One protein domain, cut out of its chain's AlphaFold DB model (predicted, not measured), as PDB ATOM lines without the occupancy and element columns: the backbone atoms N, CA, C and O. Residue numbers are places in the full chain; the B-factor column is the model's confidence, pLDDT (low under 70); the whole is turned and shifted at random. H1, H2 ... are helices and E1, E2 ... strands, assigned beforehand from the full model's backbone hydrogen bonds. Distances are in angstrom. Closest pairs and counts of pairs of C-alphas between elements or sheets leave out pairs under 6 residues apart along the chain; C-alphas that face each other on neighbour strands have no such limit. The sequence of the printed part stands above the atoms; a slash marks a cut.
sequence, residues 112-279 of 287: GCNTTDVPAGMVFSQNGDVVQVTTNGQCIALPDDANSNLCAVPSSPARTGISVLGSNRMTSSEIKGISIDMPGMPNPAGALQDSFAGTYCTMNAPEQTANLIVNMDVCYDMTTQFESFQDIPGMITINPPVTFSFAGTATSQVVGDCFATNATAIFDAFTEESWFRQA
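AT A GLANCE: This is residues 112 to 279 of the 287 residues of an uncharacterized protein of Nitrosomonas cryotolerans ATCC 49181 (UniProt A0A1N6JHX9). One long, twisted sheet of eight strands curls across its width; the long strands E3 and E6 run side by side through its middle, E5, E2 and E1 continue on one side, and E4, E7 and E8 on the other. H1 lies alongside E3 beyond the beginning of E4, H2 is a short turn near the far end of E5, and the unnamed residues 112 to 122 and 142 to 162 run over one face. The printed part has 168 residues, with elements in the order E1 E2 E3 H1 E4 E5 H2 E6 E7 E8; the sheet, E1 E2 E5 E6 E3 E4 E7 E8, is mixed and the class is mostly strand. It is compact, with a radius of gyration of the C-alphas of 17.9 A, and spans 57 by 37 by 25 A.

IN THESE COORDINATES: Find C-alpha 123 at (60.325, -44.320, -32.511), where E1 begins and runs to residue 127. E2, residues 130 to 141, covers 25.6 A and bends by 88 degrees at residue 138. E3, residues 163 to 180, covers 41.9 A and bends by 93 degrees at residue 177. H1 holds residues 188 to 196, E4 residues 198 to 203, E5 residues 213 to 221 and H2 residues 223 to 226. E6, from C-alpha 236 at (31.511, -29.916, -41.093) to residue 255, covers 45.3 A and bends by 98 degrees at residue 239. E7 holds residues 265 to 268, and E8, residues 274 to 277, ends at (38.194, -41.793, -8.965).

HOW THE PARTS SIT: Start at E6 and E3, antiparallel at 168 degrees, where N 169 and O 249 are 2.8 A apart. E5 is antiparallel to E6, with N 216 and O 248 at 2.8 A. E2 is parallel to E5, with N 133 and O 215 at 2.8 A, and forms a hairpin with the edge strand E1, with N 125 and O 132 at 2.9 A. On the other side of E3, E4 is antiparallel to it, with N 166 and O 200 at 2.7 A. E7 is parallel to E4, with N 201 and O 265 at 2.9 A, and forms a hairpin with the edge strand E8, with N 266 and O 275 at 2.8 A. H1 is on the sheet; its closest C-alpha pair with E3 is Ile 175 and Ala 189, 6.2 A. H2 is on the sheet at a height of 6.4 A, only just over E6, on which 3 of its 4 C-alphas fall. Every O i to N i+4 pair of H1 is within hydrogen-bond range; H2 is too short for one.

THE WHOLE: Look for the two C-alphas farthest apart at Ala 158 and Pro 233, 57.4 A. The printed part has no cut, and the link from E2 to E3, 21 residues, is long. Mean pLDDT of the printed part is 79.4; 38 residues are under 70, among them 143 to 150 and 181 to 197.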
ATOM      1  N   GLY A 112      61.711 -47.951 -18.604       59.94
ATOM      2  CA  GLY A 112      60.509 -47.345 -18.028       59.94
ATOM      3  C   GLY A 112      59.225 -47.439 -18.869       59.94
ATOM      4  O   GLY A 112      58.178 -47.019 -18.379       59.94
ATOM      5  N   CYS A 113      59.269 -47.961 -20.100       68.75
ATOM      6  CA  CYS A 113      58.131 -48.008 -21.025       68.75
ATOM      7  C   CYS A 113      57.976 -49.391 -21.666       68.75
ATOM      8  O   CYS A 113      58.824 -49.835 -22.434       68.75
ATOM      9  N   ASN A 114      56.833 -50.031 -21.440       68.88
ATOM     10  CA  ASN A 114      56.398 -51.174 -22.225       68.88
ATOM     11  C   ASN A 114      55.962 -50.691 -23.619       68.88
ATOM     12  O   ASN A 114      55.018 -49.908 -23.754       68.88
ATOM     13  N   THR A 115      56.672 -51.171 -24.640       70.19
ATOM     14  CA  THR A 115      56.458 -50.830 -26.051       70.19
ATOM     15  C   THR A 115      55.934 -52.006 -26.880       70.19
ATOM     16  O   THR A 115      56.073 -51.986 -28.098       70.19
ATOM     17  N   THR A 116      55.393 -53.060 -26.264       65.44
ATOM     18  CA  THR A 116      54.990 -54.287 -26.978       65.44
ATOM     19  C   THR A 116      53.841 -54.055 -27.967       65.44
ATOM     20  O   THR A 116      53.855 -54.642 -29.043       65.44
ATOM     21  N   ASP A 117      52.910 -53.149 -27.651       66.12
ATOM     22  CA  ASP A 117      51.701 -52.895 -28.454       66.12
ATOM     23  C   ASP A 117      51.709 -51.508 -29.125       66.12
ATOM     24  O   ASP A 117      50.665 -50.888 -29.337       66.12
ATOM     25  N   VAL A 118      52.895 -50.966 -29.419       71.62
ATOM     26  CA  VAL A 118      53.013 -49.635 -30.036       71.62
ATOM     27  C   VAL A 118      52.851 -49.721 -31.556       71.62
ATOM     28  O   VAL A 118      53.414 -50.619 -32.187       71.62
ATOM     29  N   PRO A 119      52.112 -48.788 -32.184       70.38
ATOM     30  CA  PRO A 119      51.907 -48.822 -33.625       70.38
ATOM     31  C   PRO A 119      53.218 -48.665 -34.407       70.38
ATOM     32  O   PRO A 119      54.147 -47.962 -33.996       70.38
ATOM     33  N   ALA A 120      53.276 -49.307 -35.575       72.12
ATOM     34  CA  ALA A 120      54.429 -49.235 -36.465       72.12
ATOM     35  C   ALA A 120      54.738 -47.784 -36.883       72.12
ATOM     36  O   ALA A 120      53.837 -46.997 -37.177       72.12
ATOM     37  N   GLY A 121      56.028 -47.442 -36.942       68.44
ATOM     38  CA  GLY A 121      56.503 -46.087 -37.250       68.44
ATOM     39  C   GLY A 121      56.667 -45.176 -36.029       68.44
ATOM     40  O   GLY A 121      57.161 -44.059 -36.174       68.44
ATOM     41  N   MET A 122      56.316 -45.655 -34.832       75.38
ATOM     42  CA  MET A 122      56.727 -45.035 -33.574       75.38
ATOM     43  C   MET A 122      58.202 -45.314 -33.298       75.38
ATOM     44  O   MET A 122      58.682 -46.434 -33.463       75.38
ATOM     45  N   VAL A 123      58.905 -44.288 -32.841       74.12
ATOM     46  CA  VAL A 123      60.325 -44.320 -32.511       74.12
ATOM     47  C   VAL A 123      60.499 -43.911 -31.063       74.12
ATOM     48  O   VAL A 123      59.967 -42.896 -30.612       74.12
ATOM     49  N   PHE A 124      61.267 -44.721 -30.349       74.69
ATOM     50  CA  PHE A 124      61.530 -44.594 -28.927       74.69
ATOM     51  C   PHE A 124      63.030 -44.395 -28.727       74.69
ATOM     52  O   PHE A 124      63.836 -45.114 -29.311       74.69
ATOM     53  N   SER A 125      63.409 -43.429 -27.898       69.31
ATOM     54  CA  SER A 125      64.785 -43.290 -27.406       69.31
ATOM     55  C   SER A 125      64.783 -42.937 -25.925       69.31
ATOM     56  O   SER A 125      63.843 -42.309 -25.437       69.31
ATOM     57  N   GLN A 126      65.812 -43.364 -25.196       70.50
ATOM     58  CA  GLN A 126      65.970 -43.082 -23.772       70.50
ATOM     59  C   GLN A 126      67.356 -42.512 -23.497       70.50
ATOM     60  O   GLN A 126      68.358 -43.026 -23.990       70.50
ATOM     61  N   ASN A 127      67.408 -41.471 -22.673       64.12
ATOM     62  CA  ASN A 127      68.633 -40.909 -22.126       64.12
ATOM     63  C   ASN A 127      68.446 -40.697 -20.618       64.12
ATOM     64  O   ASN A 127      67.811 -39.730 -20.184       64.12
ATOM     65  N   GLY A 128      68.956 -41.641 -19.823       67.88
ATOM     66  CA  GLY A 128      68.683 -41.706 -18.386       67.88
ATOM     67  C   GLY A 128      67.185 -41.848 -18.114       67.88
ATOM     68  O   GLY A 128      66.522 -42.716 -18.681       67.88
ATOM     69  N   ASP A 129      66.635 -40.954 -17.294       74.75
ATOM     70  CA  ASP A 129      65.210 -40.956 -16.939       74.75
ATOM     71  C   ASP A 129      64.322 -40.280 -18.000       74.75
ATOM     72  O   ASP A 129      63.108 -40.195 -17.824       74.75
ATOM     73  N   VAL A 130      64.896 -39.767 -19.096       76.44
ATOM     74  CA  VAL A 130      64.140 -39.091 -20.157       76.44
ATOM     75  C   VAL A 130      63.912 -40.032 -21.331       76.44
ATOM     76  O   VAL A 130      64.852 -40.477 -21.984       76.44
ATOM     77  N   VAL A 131      62.647 -40.273 -21.637       80.25
ATOM     78  CA  VAL A 131      62.157 -41.019 -22.790       80.25
ATOM     79  C   VAL A 131      61.651 -40.040 -23.832       80.25
ATOM     80  O   VAL A 131      60.888 -39.136 -23.512       80.25
ATOM     81  N   GLN A 132      62.030 -40.236 -25.085       79.12
ATOM     82  CA  GLN A 132      61.477 -39.521 -26.221       79.12
ATOM     83  C   GLN A 132      60.710 -40.503 -27.106       79.12
ATOM     84  O   GLN A 132      61.263 -41.497 -27.575       79.12
ATOM     85  N   VAL A 133      59.447 -40.182 -27.357       84.31
ATOM     86  CA  VAL A 133      58.541 -40.890 -28.259       84.31
ATOM     87  C   VAL A 133      58.251 -39.975 -29.439       84.31
ATOM     88  O   VAL A 133      57.812 -38.838 -29.251       84.31
ATOM     89  N   THR A 134      58.501 -40.431 -30.661       82.81
ATOM     90  CA  THR A 134      58.233 -39.632 -31.858       82.81
ATOM     91  C   THR A 134      57.855 -40.476 -33.064       82.81
ATOM     92  O   THR A 134      58.157 -41.660 -33.121       82.81
ATOM     93  N   THR A 135      57.220 -39.862 -34.056       79.25
ATOM     94  CA  THR A 135      57.017 -40.448 -35.390       79.25
ATOM     95  C   THR A 135      57.985 -39.880 -36.438       79.25
ATOM     96  O   THR A 135      57.751 -39.998 -37.642       79.25
ATOM     97  N   ASN A 136      59.069 -39.215 -36.007       77.19
ATOM     98  CA  ASN A 136      60.071 -38.572 -36.872       77.19
ATOM     99  C   ASN A 136      59.461 -37.601 -37.903       77.19
ATOM    100  O   ASN A 136      59.908 -37.498 -39.048       77.19
ATOM    101  N   GLY A 137      58.398 -36.899 -37.505       76.75
ATOM    102  CA  GLY A 137      57.686 -35.943 -38.354       76.75
ATOM    103  C   GLY A 137      56.842 -36.571 -39.469       76.75
ATOM    104  O   GLY A 137      56.359 -35.841 -40.333       76.75
ATOM    105  N   GLN A 138      56.664 -37.896 -39.482       81.50
ATOM    106  CA  GLN A 138      55.715 -38.582 -40.362       81.50
ATOM    107  C   GLN A 138      54.417 -38.882 -39.608       81.50
ATOM    108  O   GLN A 138      54.438 -39.095 -38.400       81.50
ATOM    109  N   CYS A 139      53.282 -38.903 -40.305       88.88
ATOM    110  CA  CYS A 139      52.018 -39.323 -39.706       88.88
ATOM    111  C   CYS A 139      51.830 -40.822 -39.927       88.88
ATOM    112  O   CYS A 139      51.894 -41.291 -41.065       88.88
ATOM    113  N   ILE A 140      51.641 -41.565 -38.839       84.81
ATOM    114  CA  ILE A 140      51.446 -43.018 -38.866       84.81
ATOM    115  C   ILE A 140      49.959 -43.345 -38.794       84.81
ATOM    116  O   ILE A 140      49.195 -42.589 -38.201       84.81
ATOM    117  N   ALA A 141      49.532 -44.464 -39.373       84.19
ATOM    118  CA  ALA A 141      48.137 -44.882 -39.269       84.19
ATOM    119  C   ALA A 141      47.742 -45.051 -37.794       84.19
ATOM    120  O   ALA A 141      48.467 -45.685 -37.023       84.19
ATOM    121  N   LEU A 142      46.605 -44.472 -37.400       76.62
ATOM    122  CA  LEU A 142      46.046 -44.720 -36.076       76.62
ATOM    123  C   LEU A 142      45.654 -46.208 -35.977       76.62
ATOM    124  O   LEU A 142      44.877 -46.657 -36.823       76.62
ATOM    125  N   PRO A 143      46.170 -46.970 -34.994       66.12
ATOM    126  CA  PRO A 143      45.793 -48.370 -34.820       66.12
ATOM    127  C   PRO A 143      44.295 -48.506 -34.505       66.12
ATOM    128  O   PRO A 143      43.720 -47.675 -33.799       66.12
ATOM    129  N   ASP A 144      43.662 -49.548 -35.054       60.19
ATOM    130  CA  ASP A 144      42.224 -49.824 -34.888       60.19
ATOM    131  C   ASP A 144      41.882 -50.261 -33.450       60.19
ATOM    132  O   ASP A 144      40.764 -50.084 -32.959       60.19
ATOM    133  N   ASP A 145      42.869 -50.814 -32.756       55.50
ATOM    134  CA  ASP A 145      42.906 -51.099 -31.336       55.50
ATOM    135  C   ASP A 145      43.510 -49.899 -30.603       55.50
ATOM    136  O   ASP A 145      44.718 -49.697 -30.552       55.50
ATOM    137  N   ALA A 146      42.636 -49.062 -30.044       46.88
ATOM    138  CA  ALA A 146      42.963 -47.800 -29.382       46.88
ATOM    139  C   ALA A 146      43.748 -47.957 -28.057       46.88
ATOM    140  O   ALA A 146      43.359 -47.404 -27.022       46.88
ATOM    141  N   ASN A 147      44.875 -48.670 -28.067       49.97
ATOM    142  CA  ASN A 147      45.880 -48.568 -27.022       49.97
ATOM    143  C   ASN A 147      46.537 -47.187 -27.137       49.97
ATOM    144  O   ASN A 147      47.522 -46.962 -27.832       49.97
ATOM    145  N   SER A 148      45.937 -46.227 -26.440       52.25
ATOM    146  CA  SER A 148      46.420 -44.847 -26.318       52.25
ATOM    147  C   SER A 148      47.653 -44.721 -25.418       52.25
ATOM    148  O   SER A 148      48.194 -43.627 -25.255       52.25
ATOM    149  N   ASN A 149      48.105 -45.827 -24.819       59.62
ATOM    150  CA  ASN A 149      49.218 -45.823 -23.891       59.62
ATOM    151  C   ASN A 149      50.549 -45.997 -24.629       59.62
ATOM    152  O   ASN A 149      51.021 -47.108 -24.844       59.62
ATOM    153  N   LEU A 150      51.148 -44.871 -25.019       67.38
ATOM    154  CA  LEU A 150      52.402 -44.842 -25.781       67.38
ATOM    155  C   LEU A 150      53.618 -45.298 -24.967       67.38
ATOM    156  O   LEU A 150      54.648 -45.628 -25.541       67.38
ATOM    157  N   CYS A 151      53.506 -45.291 -23.641       70.25
ATOM    158  CA  CYS A 151      54.520 -45.757 -22.707       70.25
ATOM    159  C   CYS A 151      53.788 -46.431 -21.543       70.25
ATOM    160  O   CYS A 151      53.560 -45.832 -20.489       70.25
ATOM    161  N   ALA A 152      53.351 -47.672 -21.763       70.19
ATOM    162  CA  ALA A 152      52.677 -48.418 -20.714       70.19
ATOM    163  C   ALA A 152      53.658 -48.755 -19.589       70.19
ATOM    164  O   ALA A 152      54.827 -49.043 -19.834       70.19
ATOM    165  N   VAL A 153      53.195 -48.726 -18.341       71.25
ATOM    166  CA  VAL A 153      54.032 -49.164 -17.220       71.25
ATOM    167  C   VAL A 153      54.226 -50.681 -17.336       71.25
ATOM    168  O   VAL A 153      53.223 -51.391 -17.463       71.25
ATOM    169  N   PRO A 154      55.470 -51.198 -17.315       69.94
ATOM    170  CA  PRO A 154      55.709 -52.636 -17.323       69.94
ATOM    171  C   PRO A 154      55.048 -53.319 -16.122       69.94
ATOM    172  O   PRO A 154      54.979 -52.747 -15.030       69.94
ATOM    173  N   SER A 155      54.570 -54.550 -16.315       73.31
ATOM    174  CA  SER A 155      54.091 -55.367 -15.202       73.31
ATOM    175  C   SER A 155      55.248 -55.709 -14.265       73.31
ATOM    176  O   SER A 155      56.397 -55.857 -14.686       73.31
ATOM    177  N   SER A 156      54.946 -55.827 -12.975       68.94
ATOM    178  CA  SER A 156      55.936 -56.204 -11.974       68.94
ATOM    179  C   SER A 156      55.767 -57.676 -11.594       68.94
ATOM    180  O   SER A 156      54.688 -58.064 -11.145       68.94
ATOM    181  N   PRO A 157      56.817 -58.515 -11.686       71.06
ATOM    182  CA  PRO A 157      56.733 -59.931 -11.318       71.06
ATOM    183  C   PRO A 157      56.622 -60.151  -9.798       71.06
ATOM    184  O   PRO A 157      56.324 -61.258  -9.347       71.06
ATOM    185  N   ALA A 158      56.871 -59.112  -8.994       76.19
ATOM    186  CA  ALA A 158      56.795 -59.153  -7.540       76.19
ATOM    187  C   ALA A 158      56.254 -57.839  -6.959       76.19
ATOM    188  O   ALA A 158      56.299 -56.777  -7.581       76.19
ATOM    189  N   ARG A 159      55.768 -57.894  -5.716       85.38
ATOM    190  CA  ARG A 159      55.339 -56.701  -4.979       85.38
ATOM    191  C   ARG A 159      56.556 -55.826  -4.656       85.38
ATOM    192  O   ARG A 159      57.337 -56.185  -3.780       85.38
ATOM    193  N   THR A 160      56.686 -54.676  -5.319       83.88
ATOM    194  CA  THR A 160      57.793 -53.730  -5.072       83.88
ATOM    195  C   THR A 160      57.504 -52.778  -3.912       83.88
ATOM    196  O   THR A 160      58.426 -52.306  -3.255       83.88
ATOM    197  N   GLY A 161      56.225 -52.485  -3.636       87.94
ATOM    198  CA  GLY A 161      55.831 -51.464  -2.659       87.94
ATOM    199  C   GLY A 161      56.075 -50.022  -3.122       87.94
ATOM    200  O   GLY A 161      55.870 -49.092  -2.345       87.94
ATOM    201  N   ILE A 162      56.484 -49.821  -4.375       86.31
ATOM    202  CA  ILE A 162      56.734 -48.501  -4.953       86.31
ATOM    203  C   ILE A 162      55.430 -47.976  -5.547       86.31
ATOM    204  O   ILE A 162      54.796 -48.653  -6.357       86.31
ATOM    205  N   SER A 163      55.027 -46.771  -5.145       93.44
ATOM    206  CA  SER A 163      53.892 -46.060  -5.736       93.44
ATOM    207  C   SER A 163      54.397 -44.868  -6.537       93.44
ATOM    208  O   SER A 163      55.173 -44.064  -6.020       93.44
ATOM    209  N   VAL A 164      53.963 -44.741  -7.788       90.62
ATOM    210  CA  VAL A 164      54.419 -43.701  -8.716       90.62
ATOM    211  C   VAL A 164      53.222 -42.912  -9.223       90.62
ATOM    212  O   VAL A 164      52.344 -43.473  -9.870       90.62
ATOM    213  N   LEU A 165      53.191 -41.609  -8.949       91.81
ATOM    214  CA  LEU A 165      52.219 -40.684  -9.524       91.81
ATOM    215  C   LEU A 165      52.765 -40.139 -10.845       91.81
ATOM    216  O   LEU A 165      53.766 -39.424 -10.853       91.81
ATOM    217  N   GLY A 166      52.089 -40.466 -11.937       88.50
ATOM    218  CA  GLY A 166      52.295 -39.910 -13.264       88.50
ATOM    219  C   GLY A 166      51.383 -38.711 -13.530       88.50
ATOM    220  O   GLY A 166      50.241 -38.654 -13.065       88.50
ATOM    221  N   SER A 167      51.872 -37.749 -14.305       87.88
ATOM    222  CA  SER A 167      51.075 -36.638 -14.820       87.88
ATOM    223  C   SER A 167      51.401 -36.357 -16.274       87.88
ATOM    224  O   SER A 167      52.569 -36.172 -16.607       87.88
ATOM    225  N   ASN A 168      50.370 -36.240 -17.101       84.50
ATOM    226  CA  ASN A 168      50.484 -35.914 -18.514       84.50
ATOM    227  C   ASN A 168      50.145 -34.449 -18.756       84.50
ATOM    228  O   ASN A 168      49.131 -33.933 -18.274       84.50
ATOM    229  N   ARG A 169      50.969 -33.787 -19.563       85.19
ATOM    230  CA  ARG A 169      50.740 -32.424 -20.025       85.19
ATOM    231  C   ARG A 169      50.954 -32.342 -21.523       85.19
ATOM    232  O   ARG A 169      52.062 -32.537 -22.006       85.19
ATOM    233  N   MET A 170      49.918 -31.953 -22.250       84.31
ATOM    234  CA  MET A 170      50.049 -31.610 -23.662       84.31
ATOM    235  C   MET A 170      50.557 -30.174 -23.811       84.31
ATOM    236  O   MET A 170      50.005 -29.245 -23.212       84.31
ATOM    237  N   THR A 171      51.613 -29.985 -24.597       85.81
ATOM    238  CA  THR A 171      52.202 -28.669 -24.884       85.81
ATOM    239  C   THR A 171      51.656 -28.065 -26.168       85.81
ATOM    240  O   THR A 171      51.520 -26.846 -26.253       85.81
ATOM    241  N   SER A 172      51.316 -28.898 -27.152       87.31
ATOM    242  CA  SER A 172      50.714 -28.464 -28.412       87.31
ATOM    243  C   SER A 172      49.909 -29.584 -29.057       87.31
ATOM    244  O   SER A 172      50.239 -30.755 -28.902       87.31
ATOM    245  N   SER A 173      48.896 -29.209 -29.832       87.38
ATOM    246  CA  SER A 173      48.120 -30.118 -30.675       87.38
ATOM    247  C   SER A 173      47.651 -29.404 -31.933       87.38
ATOM    248  O   SER A 173      47.279 -28.229 -31.872       87.38
ATOM    249  N   GLU A 174      47.593 -30.119 -33.045       87.75
ATOM    250  CA  GLU A 174      47.074 -29.626 -34.315       87.75
ATOM    251  C   GLU A 174      46.284 -30.738 -35.009       87.75
ATOM    252  O   GLU A 174      46.772 -31.859 -35.149       87.75
ATOM    253  N   ILE A 175      45.075 -30.411 -35.472       87.12
ATOM    254  CA  ILE A 175      44.280 -31.271 -36.349       87.12
ATOM    255  C   ILE A 175      44.186 -30.627 -37.734       87.12
ATOM    256  O   ILE A 175      43.894 -29.435 -37.854       87.12
ATOM    257  N   LYS A 176      44.446 -31.406 -38.785       89.88
ATOM    258  CA  LYS A 176      44.319 -30.993 -40.189       89.88
ATOM    259  C   LYS A 176      43.295 -31.861 -40.895       89.88
ATOM    260  O   LYS A 176      43.053 -32.996 -40.505       89.88
ATOM    261  N   GLY A 177      42.705 -31.309 -41.950       87.00
ATOM    262  CA  GLY A 177      41.732 -32.014 -42.780       87.00
ATOM    263  C   GLY A 177      40.317 -32.061 -42.204       87.00
ATOM    264  O   GLY A 177      39.440 -32.627 -42.841       87.00
ATOM    265  N   ILE A 178      40.057 -31.434 -41.051       83.19
ATOM    266  CA  ILE A 178      38.706 -31.247 -40.509       83.19
ATOM    267  C   ILE A 178      38.513 -29.782 -40.139       83.19
ATOM    268  O   ILE A 178      39.344 -29.190 -39.454       83.19
ATOM    269  N   SER A 179      37.382 -29.218 -40.552       76.31
ATOM    270  CA  SER A 179      36.888 -27.935 -40.064       76.31
ATOM    271  C   SER A 179      35.474 -28.114 -39.529       76.31
ATOM    272  O   SER A 179      34.601 -28.603 -40.248       76.31
ATOM    273  N   ILE A 180      35.254 -27.703 -38.280       73.94
ATOM    274  CA  ILE A 180      33.933 -27.646 -37.651       73.94
ATOM    275  C   ILE A 180      33.636 -26.177 -37.364       73.94
ATOM    276  O   ILE A 180      34.267 -25.578 -36.498       73.94
ATOM    277  N   ASP A 181      32.682 -25.604 -38.092       68.38
ATOM    278  CA  ASP A 181      32.213 -24.230 -37.889       68.38
ATOM    279  C   ASP A 181      30.788 -24.277 -37.329       68.38
ATOM    280  O   ASP A 181      29.795 -24.085 -38.031       68.38
ATOM    281  N   MET A 182      30.685 -24.659 -36.052       67.56
ATOM    282  CA  MET A 182      29.409 -24.763 -35.348       67.56
ATOM    283  C   MET A 182      29.415 -23.865 -34.103       67.56
ATOM    284  O   MET A 182      30.214 -24.093 -33.190       67.56
ATOM    285  N   PRO A 183      28.523 -22.861 -34.019       69.25
ATOM    286  CA  PRO A 183      28.452 -21.972 -32.867       69.25
ATOM    287  C   PRO A 183      28.205 -22.749 -31.565       69.25
ATOM    288  O   PRO A 183      27.180 -23.408 -31.414       69.25
ATOM    289  N   GLY A 184      29.134 -22.645 -30.610       66.88
ATOM    290  CA  GLY A 184      29.009 -23.246 -29.277       66.88
ATOM    291  C   GLY A 184      29.593 -24.653 -29.113       66.88
ATOM    292  O   GLY A 184      29.547 -25.171 -27.999       66.88
ATOM    293  N   MET A 185      30.172 -25.261 -30.156       64.56
ATOM    294  CA  MET A 185      30.940 -26.503 -30.000       64.56
ATOM    295  C   MET A 185      32.421 -26.212 -29.706       64.56
ATOM    296  O   MET A 185      33.015 -25.360 -30.372       64.56
ATOM    297  N   PRO A 186      33.040 -26.905 -28.729       63.38
ATOM    298  CA  PRO A 186      34.479 -26.835 -28.509       63.38
ATOM    299  C   PRO A 186      35.243 -27.267 -29.764       63.38
ATOM    300  O   PRO A 186      34.823 -28.182 -30.471       63.38
ATOM    301  N   ASN A 187      36.393 -26.638 -30.015       67.88
ATOM    302  CA  ASN A 187      37.317 -27.108 -31.041       67.88
ATOM    303  C   ASN A 187      37.701 -28.574 -30.735       67.88
ATOM    304  O   ASN A 187      38.142 -28.837 -29.611       67.88
ATOM    305  N   PRO A 188      37.588 -29.512 -31.695       66.69
ATOM    306  CA  PRO A 188      37.954 -30.915 -31.493       66.69
ATOM    307  C   PRO A 188      39.386 -31.112 -30.970       66.69
ATOM    308  O   PRO A 188      39.613 -32.009 -30.163       66.69
ATOM    309  N   ALA A 189      40.334 -30.242 -31.336       67.50
ATOM    310  CA  ALA A 189      41.694 -30.300 -30.795       67.50
ATOM    311  C   ALA A 189      41.743 -30.046 -29.273       67.50
ATOM    312  O   ALA A 189      42.507 -30.696 -28.568       67.50
ATOM    313  N   GLY A 190      40.894 -29.153 -28.753       67.81
ATOM    314  CA  GLY A 190      40.812 -28.875 -27.315       67.81
ATOM    315  C   GLY A 190      40.233 -30.049 -26.521       67.81
ATOM    316  O   GLY A 190      40.741 -30.381 -25.459       67.81
ATOM    317  N   ALA A 191      39.233 -30.741 -27.072       67.12
ATOM    318  CA  ALA A 191      38.673 -31.935 -26.435       67.12
ATOM    319  C   ALA A 191      39.696 -33.086 -26.342       67.12
ATOM    320  O   ALA A 191      39.730 -33.804 -25.344       67.12
ATOM    321  N   LEU A 192      40.550 -33.243 -27.360       67.38
ATOM    322  CA  LEU A 192      41.660 -34.205 -27.344       67.38
ATOM    323  C   LEU A 192      42.783 -33.783 -26.387       67.38
ATOM    324  O   LEU A 192      43.434 -34.623 -25.769       67.38
ATOM    325  N   GLN A 193      43.006 -32.479 -26.233       66.69
ATOM    326  CA  GLN A 193      43.952 -31.961 -25.252       66.69
ATOM    327  C   GLN A 193      43.525 -32.298 -23.819       66.69
ATOM    328  O   GLN A 193      44.350 -32.752 -23.021       66.69
ATOM    329  N   ASP A 194      42.241 -32.128 -23.512       67.19
ATOM    330  CA  ASP A 194      41.681 -32.432 -22.195       67.19
ATOM    331  C   ASP A 194      41.681 -33.937 -21.887       67.19
ATOM    332  O   ASP A 194      41.841 -34.317 -20.731       67.19
ATOM    333  N   SER A 195      41.540 -34.805 -22.897       65.44
ATOM    334  CA  SER A 195      41.575 -36.261 -22.690       65.44
ATOM    335  C   SER A 195      42.980 -36.802 -22.412       65.44
ATOM    336  O   SER A 195      43.126 -37.828 -21.750       65.44
ATOM    337  N   PHE A 196      44.013 -36.118 -22.900       67.81
ATOM    338  CA  PHE A 196      45.408 -36.474 -22.657       67.81
ATOM    339  C   PHE A 196      45.924 -35.949 -21.316       67.81
ATOM    340  O   PHE A 196      46.788 -36.564 -20.689       67.81
ATOM    341  N   ALA A 197      45.425 -34.790 -20.881       68.62
ATOM    342  CA  ALA A 197      45.797 -34.192 -19.611       68.62
ATOM    343  C   ALA A 197      45.188 -34.986 -18.447       68.62
ATOM    344  O   ALA A 197      43.978 -35.166 -18.346       68.62
ATOM    345  N   GLY A 198      46.028 -35.446 -17.525       77.12
ATOM    346  CA  GLY A 198      45.548 -36.241 -16.402       77.12
ATOM    347  C   GLY A 198      46.657 -36.674 -15.464       77.12
ATOM    348  O   GLY A 198      47.840 -36.597 -15.791       77.12
ATOM    349  N   THR A 199      46.254 -37.131 -14.285       87.44
ATOM    350  CA  THR A 199      47.143 -37.699 -13.271       87.44
ATOM    351  C   THR A 199      46.739 -39.137 -13.011       87.44
ATOM    352  O   THR A 199      45.587 -39.392 -12.682       87.44
ATOM    353  N   TYR A 200      47.668 -40.072 -13.122       88.44
ATOM    354  CA  TYR A 200      47.442 -41.500 -12.888       88.44
ATOM    355  C   TYR A 200      48.456 -41.992 -11.864       88.44
ATOM    356  O   TYR A 200      49.538 -41.425 -11.762       88.44
ATOM    357  N   CYS A 201      48.131 -43.015 -11.081       90.94
ATOM    358  CA  CYS A 201      49.082 -43.568 -10.122       90.94
ATOM    359  C   CYS A 201      49.239 -45.072 -10.297       90.94
ATOM    360  O   CYS A 201      48.248 -45.786 -10.426       90.94
ATOM    361  N   THR A 202      50.477 -45.547 -10.269       90.12
ATOM    362  CA  THR A 202      50.792 -46.970 -10.364       90.12
ATOM    363  C   THR A 202      51.347 -47.470  -9.040       90.12
ATOM    364  O   THR A 202      52.357 -46.961  -8.559       90.12
ATOM    365  N   MET A 203      50.694 -48.469  -8.453       91.56
ATOM    366  CA  MET A 203      51.179 -49.220  -7.300       91.56
ATOM    367  C   MET A 203      52.048 -50.390  -7.750       91.56
ATOM    368  O   MET A 203      51.862 -50.933  -8.837       91.56
ATOM    369  N   ASN A 204      52.974 -50.793  -6.881       85.88
ATOM    370  CA  ASN A 204      53.954 -51.847  -7.146       85.88
ATOM    371  C   ASN A 204      54.701 -51.639  -8.470       85.88
ATOM    372  O   ASN A 204      55.007 -52.599  -9.175       85.88
ATOM    373  N   ALA A 205      54.972 -50.377  -8.803       83.56
ATOM    374  CA  ALA A 205      55.636 -50.019 -10.041       83.56
ATOM    375  C   ALA A 205      57.094 -50.533 -10.046       83.56
ATOM    376  O   ALA A 205      57.709 -50.621  -8.972       83.56
ATOM    377  N   PRO A 206      57.669 -50.850 -11.220       73.94
ATOM    378  CA  PRO A 206      59.096 -51.133 -11.350       73.94
ATOM    379  C   PRO A 206      59.941 -49.920 -10.934       73.94
ATOM    380  O   PRO A 206      59.552 -48.778 -11.200       73.94
ATOM    381  N   GLU A 207      61.110 -50.142 -10.323       71.88
ATOM    382  CA  GLU A 207      62.019 -49.060  -9.894       71.88
ATOM    383  C   GLU A 207      62.383 -48.111 -11.043       71.88
ATOM    384  O   GLU A 207      62.501 -46.906 -10.842       71.88
ATOM    385  N   GLN A 208      62.466 -48.637 -12.263       68.31
ATOM    386  CA  GLN A 208      62.837 -47.915 -13.481       68.31
ATOM    387  C   GLN A 208      61.776 -46.901 -13.939       68.31
ATOM    388  O   GLN A 208      62.040 -46.064 -14.797       68.31
ATOM    389  N   THR A 209      60.565 -46.957 -13.377       70.69
ATOM    390  CA  THR A 209      59.498 -45.981 -13.656       70.69
ATOM    391  C   THR A 209      59.494 -44.811 -12.672       70.69
ATOM    392  O   THR A 209      58.794 -43.813 -12.886       70.69
ATOM    393  N   ALA A 210      60.286 -44.901 -11.600       73.69
ATOM    394  CA  ALA A 210      60.455 -43.818 -10.649       73.69
ATOM    395  C   ALA A 210      61.193 -42.653 -11.322       73.69
ATOM    396  O   ALA A 210      62.313 -42.806 -11.790       73.69
ATOM    397  N   ASN A 211      60.582 -41.465 -11.326       77.75
ATOM    398  CA  ASN A 211      61.153 -40.229 -11.886       77.75
ATOM    399  C   ASN A 211      61.294 -40.179 -13.419       77.75
ATOM    400  O   ASN A 211      61.940 -39.270 -13.936       77.75
ATOM    401  N   LEU A 212      60.635 -41.087 -14.145       80.69
ATOM    402  CA  LEU A 212      60.615 -41.084 -15.608       80.69
ATOM    403  C   LEU A 212      59.962 -39.808 -16.171       80.69
ATOM    404  O   LEU A 212      58.887 -39.392 -15.728       80.69
ATOM    405  N   ILE A 213      60.578 -39.216 -17.189       84.62
ATOM    406  CA  ILE A 213      60.043 -38.110 -17.988       84.62
ATOM    407  C   ILE A 213      59.846 -38.622 -19.412       84.62
ATOM    408  O   ILE A 213      60.813 -38.982 -20.065       84.62
ATOM    409  N   VAL A 214      58.620 -38.620 -19.927       85.75
ATOM    410  CA  VAL A 214      58.309 -39.068 -21.292       85.75
ATOM    411  C   VAL A 214      57.909 -37.874 -22.141       85.75
ATOM    412  O   VAL A 214      56.814 -37.340 -22.002       85.75
ATOM    413  N   ASN A 215      58.781 -37.451 -23.043       88.62
ATOM    414  CA  ASN A 215      58.480 -36.465 -24.067       88.62
ATOM    415  C   ASN A 215      57.880 -37.159 -25.289       88.62
ATOM    416  O   ASN A 215      58.399 -38.163 -25.765       88.62
ATOM    417  N   MET A 216      56.792 -36.611 -25.810       86.44
ATOM    418  CA  MET A 216      56.061 -37.136 -26.957       86.44
ATOM    419  C   MET A 216      55.981 -36.065 -28.040       86.44
ATOM    420  O   MET A 216      55.704 -34.908 -27.729       86.44
ATOM    421  N   ASP A 217      56.207 -36.464 -29.289       88.31
ATOM    422  CA  ASP A 217      55.986 -35.672 -30.504       88.31
ATOM    423  C   ASP A 217      55.491 -36.601 -31.624       88.31
ATOM    424  O   ASP A 217      56.280 -37.214 -32.351       88.31
ATOM    425  N   VAL A 218      54.174 -36.787 -31.683       87.00
ATOM    426  CA  VAL A 218      53.519 -37.868 -32.432       87.00
ATOM    427  C   VAL A 218      52.525 -37.287 -33.428       87.00
ATOM    428  O   VAL A 218      51.739 -36.402 -33.083       87.00
ATOM    429  N   CYS A 219      52.517 -37.822 -34.653       89.00
ATOM    430  CA  CYS A 219      51.461 -37.574 -35.632       89.00
ATOM    431  C   CYS A 219      50.732 -38.862 -36.026       89.00
ATOM    432  O   CYS A 219      51.358 -39.828 -36.460       89.00
ATOM    433  N   TYR A 220      49.404 -38.828 -35.962       87.19
ATOM    434  CA  TYR A 220      48.513 -39.862 -36.470       87.19
ATOM    435  C   TYR A 220      47.810 -39.418 -37.754       87.19
ATOM    436  O   TYR A 220      47.312 -38.296 -37.853       87.19
ATOM    437  N   ASP A 221      47.726 -40.327 -38.719       88.81
ATOM    438  CA  ASP A 221      46.782 -40.289 -39.827       88.81
ATOM    439  C   ASP A 221      45.491 -40.985 -39.386       88.81
ATOM    440  O   ASP A 221      45.469 -42.176 -39.065       88.81
ATOM    441  N   MET A 222      44.418 -40.202 -39.332       85.94
ATOM    442  CA  MET A 222      43.087 -40.629 -38.917       85.94
ATOM    443  C   MET A 222      42.113 -40.663 -40.095       85.94
ATOM    444  O   MET A 222      40.911 -40.787 -39.877       85.94
ATOM    445  N   THR A 223      42.594 -40.525 -41.333       87.69
ATOM    446  CA  THR A 223      41.748 -40.409 -42.531       87.69
ATOM    447  C   THR A 223      40.706 -41.519 -42.597       87.69
ATOM    448  O   THR A 223      39.527 -41.229 -42.793       87.69
ATOM    449  N   THR A 224      41.115 -42.760 -42.325       84.31
ATOM    450  CA  THR A 224      40.244 -43.946 -42.321       84.31
ATOM    451  C   THR A 224      39.095 -43.839 -41.317       84.31
ATOM    452  O   THR A 224      37.966 -44.219 -41.622       84.31
ATOM    453  N   GLN A 225      39.334 -43.239 -40.148       78.12
ATOM    454  CA  GLN A 225      38.323 -43.068 -39.099       78.12
ATOM    455  C   GLN A 225      37.235 -42.061 -39.492       78.12
ATOM    456  O   GLN A 225      36.117 -42.100 -38.975       78.12
ATOM    457  N   PHE A 226      37.545 -41.178 -40.444       79.19
ATOM    458  CA  PHE A 226      36.631 -40.157 -40.944       79.19
ATOM    459  C   PHE A 226      35.983 -40.505 -42.290       79.19
ATOM    460  O   PHE A 226      35.088 -39.783 -42.719       79.19
ATOM    461  N   GLU A 227      36.332 -41.630 -42.925       80.00
ATOM    462  CA  GLU A 227      35.743 -42.054 -44.212       80.00
ATOM    463  C   GLU A 227      34.222 -42.262 -44.148       80.00
ATOM    464  O   GLU A 227      33.517 -42.083 -45.141       80.00
ATOM    465  N   SER A 228      33.703 -42.636 -42.974       73.75
ATOM    466  CA  SER A 228      32.268 -42.858 -42.759       73.75
ATOM    467  C   SER A 228      31.473 -41.576 -42.487       73.75
ATOM    468  O   SER A 228      30.238 -41.601 -42.521       73.75
ATOM    469  N   PHE A 229      32.149 -40.452 -42.237       73.38
ATOM    470  CA  PHE A 229      31.495 -39.174 -41.988       73.38
ATOM    471  C   PHE A 229      31.147 -38.491 -43.309       73.38
ATOM    472  O   PHE A 229      31.981 -38.340 -44.197       73.38
ATOM    473  N   GLN A 230      29.895 -38.052 -43.437       70.06
ATOM    474  CA  GLN A 230      29.476 -37.255 -44.584       70.06
ATOM    475  C   GLN A 230      29.683 -35.772 -44.303       70.06
ATOM    476  O   GLN A 230      29.328 -35.284 -43.227       70.06
ATOM    477  N   ASP A 231      30.212 -35.057 -45.297       73.12
ATOM    478  CA  ASP A 231      30.265 -33.602 -45.275       73.12
ATOM    479  C   ASP A 231      28.870 -33.026 -45.026       73.12
ATOM    480  O   ASP A 231      27.887 -33.399 -45.676       73.12
ATOM    481  N   ILE A 232      28.797 -32.067 -44.104       73.38
ATOM    482  CA  ILE A 232      27.583 -31.295 -43.860       73.38
ATOM    483  C   ILE A 232      27.881 -29.858 -44.290       73.38
ATOM    484  O   ILE A 232      28.556 -29.131 -43.550       73.38
ATOM    485  N   PRO A 233      27.399 -29.421 -45.471       71.06
ATOM    486  CA  PRO A 233      27.696 -28.101 -46.008       71.06
ATOM    487  C   PRO A 233      27.405 -26.982 -45.002       71.06
ATOM    488  O   PRO A 233      26.289 -26.864 -44.497       71.06
ATOM    489  N   GLY A 234      28.416 -26.157 -44.724       68.62
ATOM    490  CA  GLY A 234      28.321 -25.032 -43.790       68.62
ATOM    491  C   GLY A 234      28.435 -25.393 -42.305       68.62
ATOM    492  O   GLY A 234      28.228 -24.512 -41.481       68.62
ATOM    493  N   MET A 235      28.747 -26.647 -41.956       71.69
ATOM    494  CA  MET A 235      28.957 -27.075 -40.564       71.69
ATOM    495  C   MET A 235      30.217 -27.925 -40.385       71.69
ATOM    496  O   MET A 235      31.039 -27.615 -39.525       71.69
ATOM    497  N   ILE A 236      30.375 -28.988 -41.179       76.31
ATOM    498  CA  ILE A 236      31.511 -29.916 -41.093       76.31
ATOM    499  C   ILE A 236      32.076 -30.102 -42.493       76.31
ATOM    500  O   ILE A 236      31.341 -30.431 -43.426       76.31
ATOM    501  N   THR A 237      33.376 -29.883 -42.637       81.25
ATOM    502  CA  THR A 237      34.105 -30.144 -43.879       81.25
ATOM    503  C   THR A 237      35.273 -31.063 -43.584       81.25
ATOM    504  O   THR A 237      36.111 -30.738 -42.737       81.25
ATOM    505  N   ILE A 238      35.321 -32.187 -44.294       84.06
ATOM    506  CA  ILE A 238      36.388 -33.179 -44.215       84.06
ATOM    507  C   ILE A 238      37.176 -33.125 -45.522       84.06
ATOM    508  O   ILE A 238      36.658 -33.377 -46.605       84.06
ATOM    509  N   ASN A 239      38.452 -32.772 -45.425       87.25
ATOM    510  CA  ASN A 239      39.376 -32.698 -46.548       87.25
ATOM    511  C   ASN A 239      40.599 -33.580 -46.264       87.25
ATOM    512  O   ASN A 239      41.540 -33.113 -45.619       87.25
ATOM    513  N   PRO A 240      40.595 -34.842 -46.728       86.88
ATOM    514  CA  PRO A 240      41.714 -35.754 -46.539       86.88
ATOM    515  C   PRO A 240      43.056 -35.205 -47.074       86.88
ATOM    516  O   PRO A 240      43.068 -34.485 -48.076       86.88
ATOM    517  N   PRO A 241      44.196 -35.578 -46.462       90.44
ATOM    518  CA  PRO A 241      44.298 -36.459 -45.301       90.44
ATOM    519  C   PRO A 241      43.870 -35.759 -44.004       90.44
ATOM    520  O   PRO A 241      44.154 -34.577 -43.790       90.44
ATOM    521  N   VAL A 242      43.203 -36.511 -43.130       89.31
ATOM    522  CA  VAL A 242      42.899 -36.070 -41.769       89.31
ATOM    523  C   VAL A 242      44.042 -36.503 -40.869       89.31
ATOM    524  O   VAL A 242      44.266 -37.695 -40.682       89.31
ATOM    525  N   THR A 243      44.758 -35.544 -40.292       90.75
ATOM    526  CA  THR A 243      45.901 -35.832 -39.415       90.75
ATOM    527  C   THR A 243      45.750 -35.137 -38.077       90.75
ATOM    528  O   THR A 243      45.218 -34.027 -37.999       90.75
ATOM    529  N   PHE A 244      46.229 -35.790 -37.025       86.69
ATOM    530  CA  PHE A 244      46.295 -35.252 -35.677       86.69
ATOM    531  C   PHE A 244      47.728 -35.358 -35.171       86.69
ATOM    532  O   PHE A 244      48.267 -36.453 -35.048       86.69
ATOM    533  N   SER A 245      48.339 -34.218 -34.878       89.12
ATOM    534  CA  SER A 245      49.674 -34.147 -34.288       89.12
ATOM    535  C   SER A 245      49.605 -33.539 -32.900       89.12
ATOM    536  O   SER A 245      48.828 -32.610 -32.666       89.12
ATOM    537  N   PHE A 246      50.408 -34.051 -31.977       86.81
ATOM    538  CA  PHE A 246      50.525 -33.489 -30.643       86.81
ATOM    539  C   PHE A 246      51.933 -33.656 -30.091       86.81
ATOM    540  O   PHE A 246      52.636 -34.620 -30.392       86.81
ATOM    541  N   ALA A 247      52.298 -32.714 -29.228       89.75
ATOM    542  CA  ALA A 247      53.474 -32.819 -28.391       89.75
ATOM    543  C   ALA A 247      53.086 -32.655 -26.924       89.75
ATOM    544  O   ALA A 247      52.168 -31.896 -26.582       89.75
ATOM    545  N   GLY A 248      53.781 -33.368 -26.050       88.38
ATOM    546  CA  GLY A 248      53.518 -33.336 -24.622       88.38
ATOM    547  C   GLY A 248      54.619 -33.981 -23.801       88.38
ATOM    548  O   GLY A 248      55.550 -34.580 -24.331       88.38
ATOM    549  N   THR A 249      54.483 -33.860 -22.489       88.62
ATOM    550  CA  THR A 249      55.391 -34.455 -21.516       88.62
ATOM    551  C   THR A 249      54.574 -35.190 -20.462       88.62
ATOM    552  O   THR A 249      53.646 -34.615 -19.887       88.62
ATOM    553  N   ALA A 250      54.926 -36.443 -20.195       86.38
ATOM    554  CA  ALA A 250      54.534 -37.165 -18.997       86.38
ATOM    555  C   ALA A 250      55.671 -37.106 -17.977       86.38
ATOM    556  O   ALA A 250      56.840 -37.186 -18.345       86.38
ATOM    557  N   THR A 251      55.349 -36.974 -16.699       88.62
ATOM    558  CA  THR A 251      56.337 -37.029 -15.616       88.62
ATOM    559  C   THR A 251      55.852 -37.947 -14.518       88.62
ATOM    560  O   THR A 251      54.684 -37.869 -14.142       88.62
ATOM    561  N   SER A 252      56.759 -38.734 -13.962       88.12
ATOM    562  CA  SER A 252      56.509 -39.658 -12.864       88.12
ATOM    563  C   SER A 252      57.222 -39.194 -11.596       88.12
ATOM    564  O   SER A 252      58.324 -38.664 -11.662       88.12
ATOM    565  N   GLN A 253      56.624 -39.408 -10.427       88.69
ATOM    566  CA  GLN A 253      57.273 -39.174  -9.132       88.69
ATOM    567  C   GLN A 253      56.849 -40.230  -8.114       88.69
ATOM    568  O   GLN A 253      55.691 -40.649  -8.091       88.69
ATOM    569  N   VAL A 254      57.766 -40.643  -7.241       89.94
ATOM    570  CA  VAL A 254      57.436 -41.587  -6.164       89.94
ATOM    571  C   VAL A 254      56.566 -40.894  -5.115       89.94
ATOM    572  O   VAL A 254      56.871 -39.788  -4.662       89.94
ATOM    573  N   VAL A 255      55.486 -41.555  -4.711       93.69
ATOM    574  CA  VAL A 255      54.549 -41.095  -3.680       93.69
ATOM    575  C   VAL A 255      54.385 -42.149  -2.590       93.69
ATOM    576  O   VAL A 255      54.673 -43.323  -2.794       93.69
ATOM    577  N   GLY A 256      53.930 -41.726  -1.409       92.94
ATOM    578  CA  GLY A 256      53.725 -42.645  -0.284       92.94
ATOM    579  C   GLY A 256      52.506 -43.560  -0.438       92.94
ATOM    580  O   GLY A 256      52.550 -44.699   0.010       92.94
ATOM    581  N   ASP A 257      51.428 -43.068  -1.054       93.75
ATOM    582  CA  ASP A 257      50.173 -43.803  -1.252       93.75
ATOM    583  C   ASP A 257      49.413 -43.225  -2.451       93.75
ATOM    584  O   ASP A 257      49.109 -42.030  -2.467       93.75
ATOM    585  N   CYS A 258      49.082 -44.068  -3.435       93.88
ATOM    586  CA  CYS A 258      48.302 -43.672  -4.607       93.88
ATOM    587  C   CYS A 258      46.902 -43.144  -4.254       93.88
ATOM    588  O   CYS A 258      46.455 -42.169  -4.865       93.88
ATOM    589  N   PHE A 259      46.230 -43.718  -3.250       94.62
ATOM    590  CA  PHE A 259      44.873 -43.317  -2.851       94.62
ATOM    591  C   PHE A 259      44.831 -41.960  -2.138       94.62
ATOM    592  O   PHE A 259      43.775 -41.329  -2.068       94.62
ATOM    593  N   ALA A 260      45.977 -41.478  -1.652       94.19
ATOM    594  CA  ALA A 260      46.124 -40.169  -1.024       94.19
ATOM    595  C   ALA A 260      46.470 -39.041  -2.020       94.19
ATOM    596  O   ALA A 260      46.654 -37.892  -1.612       94.19
ATOM    597  N   THR A 261      46.585 -39.347  -3.317       93.12
ATOM    598  CA  THR A 261      46.925 -38.373  -4.366       93.12
ATOM    599  C   THR A 261      45.688 -37.792  -5.061       93.12
ATOM    600  O   THR A 261      44.543 -38.122  -4.752       93.12
ATOM    601  N   ASN A 262      45.916 -36.910  -6.038       89.94
ATOM    602  CA  ASN A 262      44.892 -36.418  -6.959       89.94
ATOM    603  C   ASN A 262      44.723 -37.298  -8.214       89.94
ATOM    604  O   ASN A 262      44.103 -36.845  -9.175       89.94
ATOM    605  N   ALA A 263      45.257 -38.525  -8.231       89.56
ATOM    606  CA  ALA A 263      45.139 -39.428  -9.370       89.56
ATOM    607  C   ALA A 263      43.672 -39.680  -9.759       89.56
ATOM    608  O   ALA A 263      42.825 -39.950  -8.911       89.56
ATOM    609  N   THR A 264      43.366 -39.598 -11.051       88.31
ATOM    610  CA  THR A 264      42.044 -39.899 -11.616       88.31
ATOM    611  C   THR A 264      41.848 -41.399 -11.812       88.31
ATOM    612  O   THR A 264      40.715 -41.881 -11.759       88.31
ATOM    613  N   ALA A 265      42.946 -42.136 -11.972       88.06
ATOM    614  CA  ALA A 265      42.984 -43.587 -12.039       88.06
ATOM    615  C   ALA A 265      44.191 -44.135 -11.266       88.06
ATOM    616  O   ALA A 265      45.246 -43.498 -11.208       88.06
ATOM    617  N   ILE A 266      44.022 -45.319 -10.683       90.62
ATOM    618  CA  ILE A 266      45.074 -46.077 -10.006       90.62
ATOM    619  C   ILE A 266      45.160 -47.457 -10.656       90.62
ATOM    620  O   ILE A 266      44.128 -48.069 -10.931       90.62
ATOM    621  N   PHE A 267      46.372 -47.946 -10.882       90.06
ATOM    622  CA  PHE A 267      46.652 -49.283 -11.401       90.06
ATOM    623  C   PHE A 267      47.660 -49.991 -10.495       90.06
ATOM    624  O   PHE A 267      48.613 -49.364 -10.044       90.06
ATOM    625  N   ASP A 268      47.479 -51.277 -10.217       88.00
ATOM    626  CA  ASP A 268      48.479 -52.094  -9.526       88.00
ATOM    627  C   ASP A 268      49.247 -52.938 -10.550       88.00
ATOM    628  O   ASP A 268      48.695 -53.857 -11.148       88.00
ATOM    629  N   ALA A 269      50.535 -52.647 -10.746       84.50
ATOM    630  CA  ALA A 269      51.369 -53.344 -11.726       84.50
ATOM    631  C   ALA A 269      51.698 -54.797 -11.340       84.50
ATOM    632  O   ALA A 269      52.210 -55.538 -12.178       84.50
ATOM    633  N   PHE A 270      51.427 -55.208 -10.096       82.50
ATOM    634  CA  PHE A 270      51.615 -56.581  -9.628       82.50
ATOM    635  C   PHE A 270      50.317 -57.397  -9.676       82.50
ATOM    636  O   PHE A 270      50.352 -58.561 -10.069       82.50
ATOM    637  N   THR A 271      49.178 -56.827  -9.260       86.44
ATOM    638  CA  THR A 271      47.885 -57.551  -9.255       86.44
ATOM    639  C   THR A 271      47.050 -57.343 -10.518       86.44
ATOM    640  O   THR A 271      46.082 -58.074 -10.714       86.44
ATOM    641  N   GLU A 272      47.413 -56.374 -11.361       82.81
ATOM    642  CA  GLU A 272      46.654 -55.905 -12.533       82.81
ATOM    643  C   GLU A 272      45.267 -55.319 -12.207       82.81
ATOM    644  O   GLU A 272      44.441 -55.087 -13.097       82.81
ATOM    645  N   GLU A 273      45.008 -55.046 -10.928       87.88
ATOM    646  CA  GLU A 273      43.788 -54.391 -10.473       87.88
ATOM    647  C   GLU A 273      43.799 -52.903 -10.834       87.88
ATOM    648  O   GLU A 273      44.849 -52.254 -10.930       87.88
ATOM    649  N   SER A 274      42.608 -52.339 -11.034       88.62
ATOM    650  CA  SER A 274      42.468 -50.928 -11.399       88.62
ATOM    651  C   SER A 274      41.292 -50.252 -10.712       88.62
ATOM    652  O   SER A 274      40.223 -50.842 -10.520       88.62
ATOM    653  N   TRP A 275      41.480 -48.975 -10.383       91.00
ATOM    654  CA  TRP A 275      40.490 -48.134  -9.725       91.00
ATOM    655  C   TRP A 275      40.344 -46.801 -10.443       91.00
ATOM    656  O   TRP A 275      41.326 -46.209 -10.885       91.00
ATOM    657  N   PHE A 276      39.121 -46.280 -10.478       88.38
ATOM    658  CA  PHE A 276      38.836 -44.942 -10.991       88.38
ATOM    659  C   PHE A 276      38.245 -44.059  -9.904       88.38
ATOM    660  O   PHE A 276      37.425 -44.503  -9.090       88.38
ATOM    661  N   ARG A 277      38.665 -42.794  -9.912       88.94
ATOM    662  CA  ARG A 277      38.194 -41.793  -8.965       88.94
ATOM    663  C   ARG A 277      36.792 -41.330  -9.340       88.94
ATOM    664  O   ARG A 277      36.549 -40.854 -10.446       88.94
ATOM    665  N   GLN A 278      35.879 -41.448  -8.393       90.00
ATOM    666  CA  GLN A 278      34.499 -41.009  -8.505       90.00
ATOM    667  C   GLN A 278      34.372 -39.511  -8.209       90.00
ATOM    668  O   GLN A 278      35.267 -38.879  -7.639       90.00
ATOM    669  N   ALA A 279      33.223 -38.932  -8.565       88.19
ATOM    670  CA  ALA A 279      32.941 -37.514  -8.335       88.19
ATOM    671  C   ALA A 279      32.950 -37.124  -6.843       88.19
ATOM    672  O   ALA A 279      33.274 -35.987  -6.508       88.19
TER     673      ALA A 279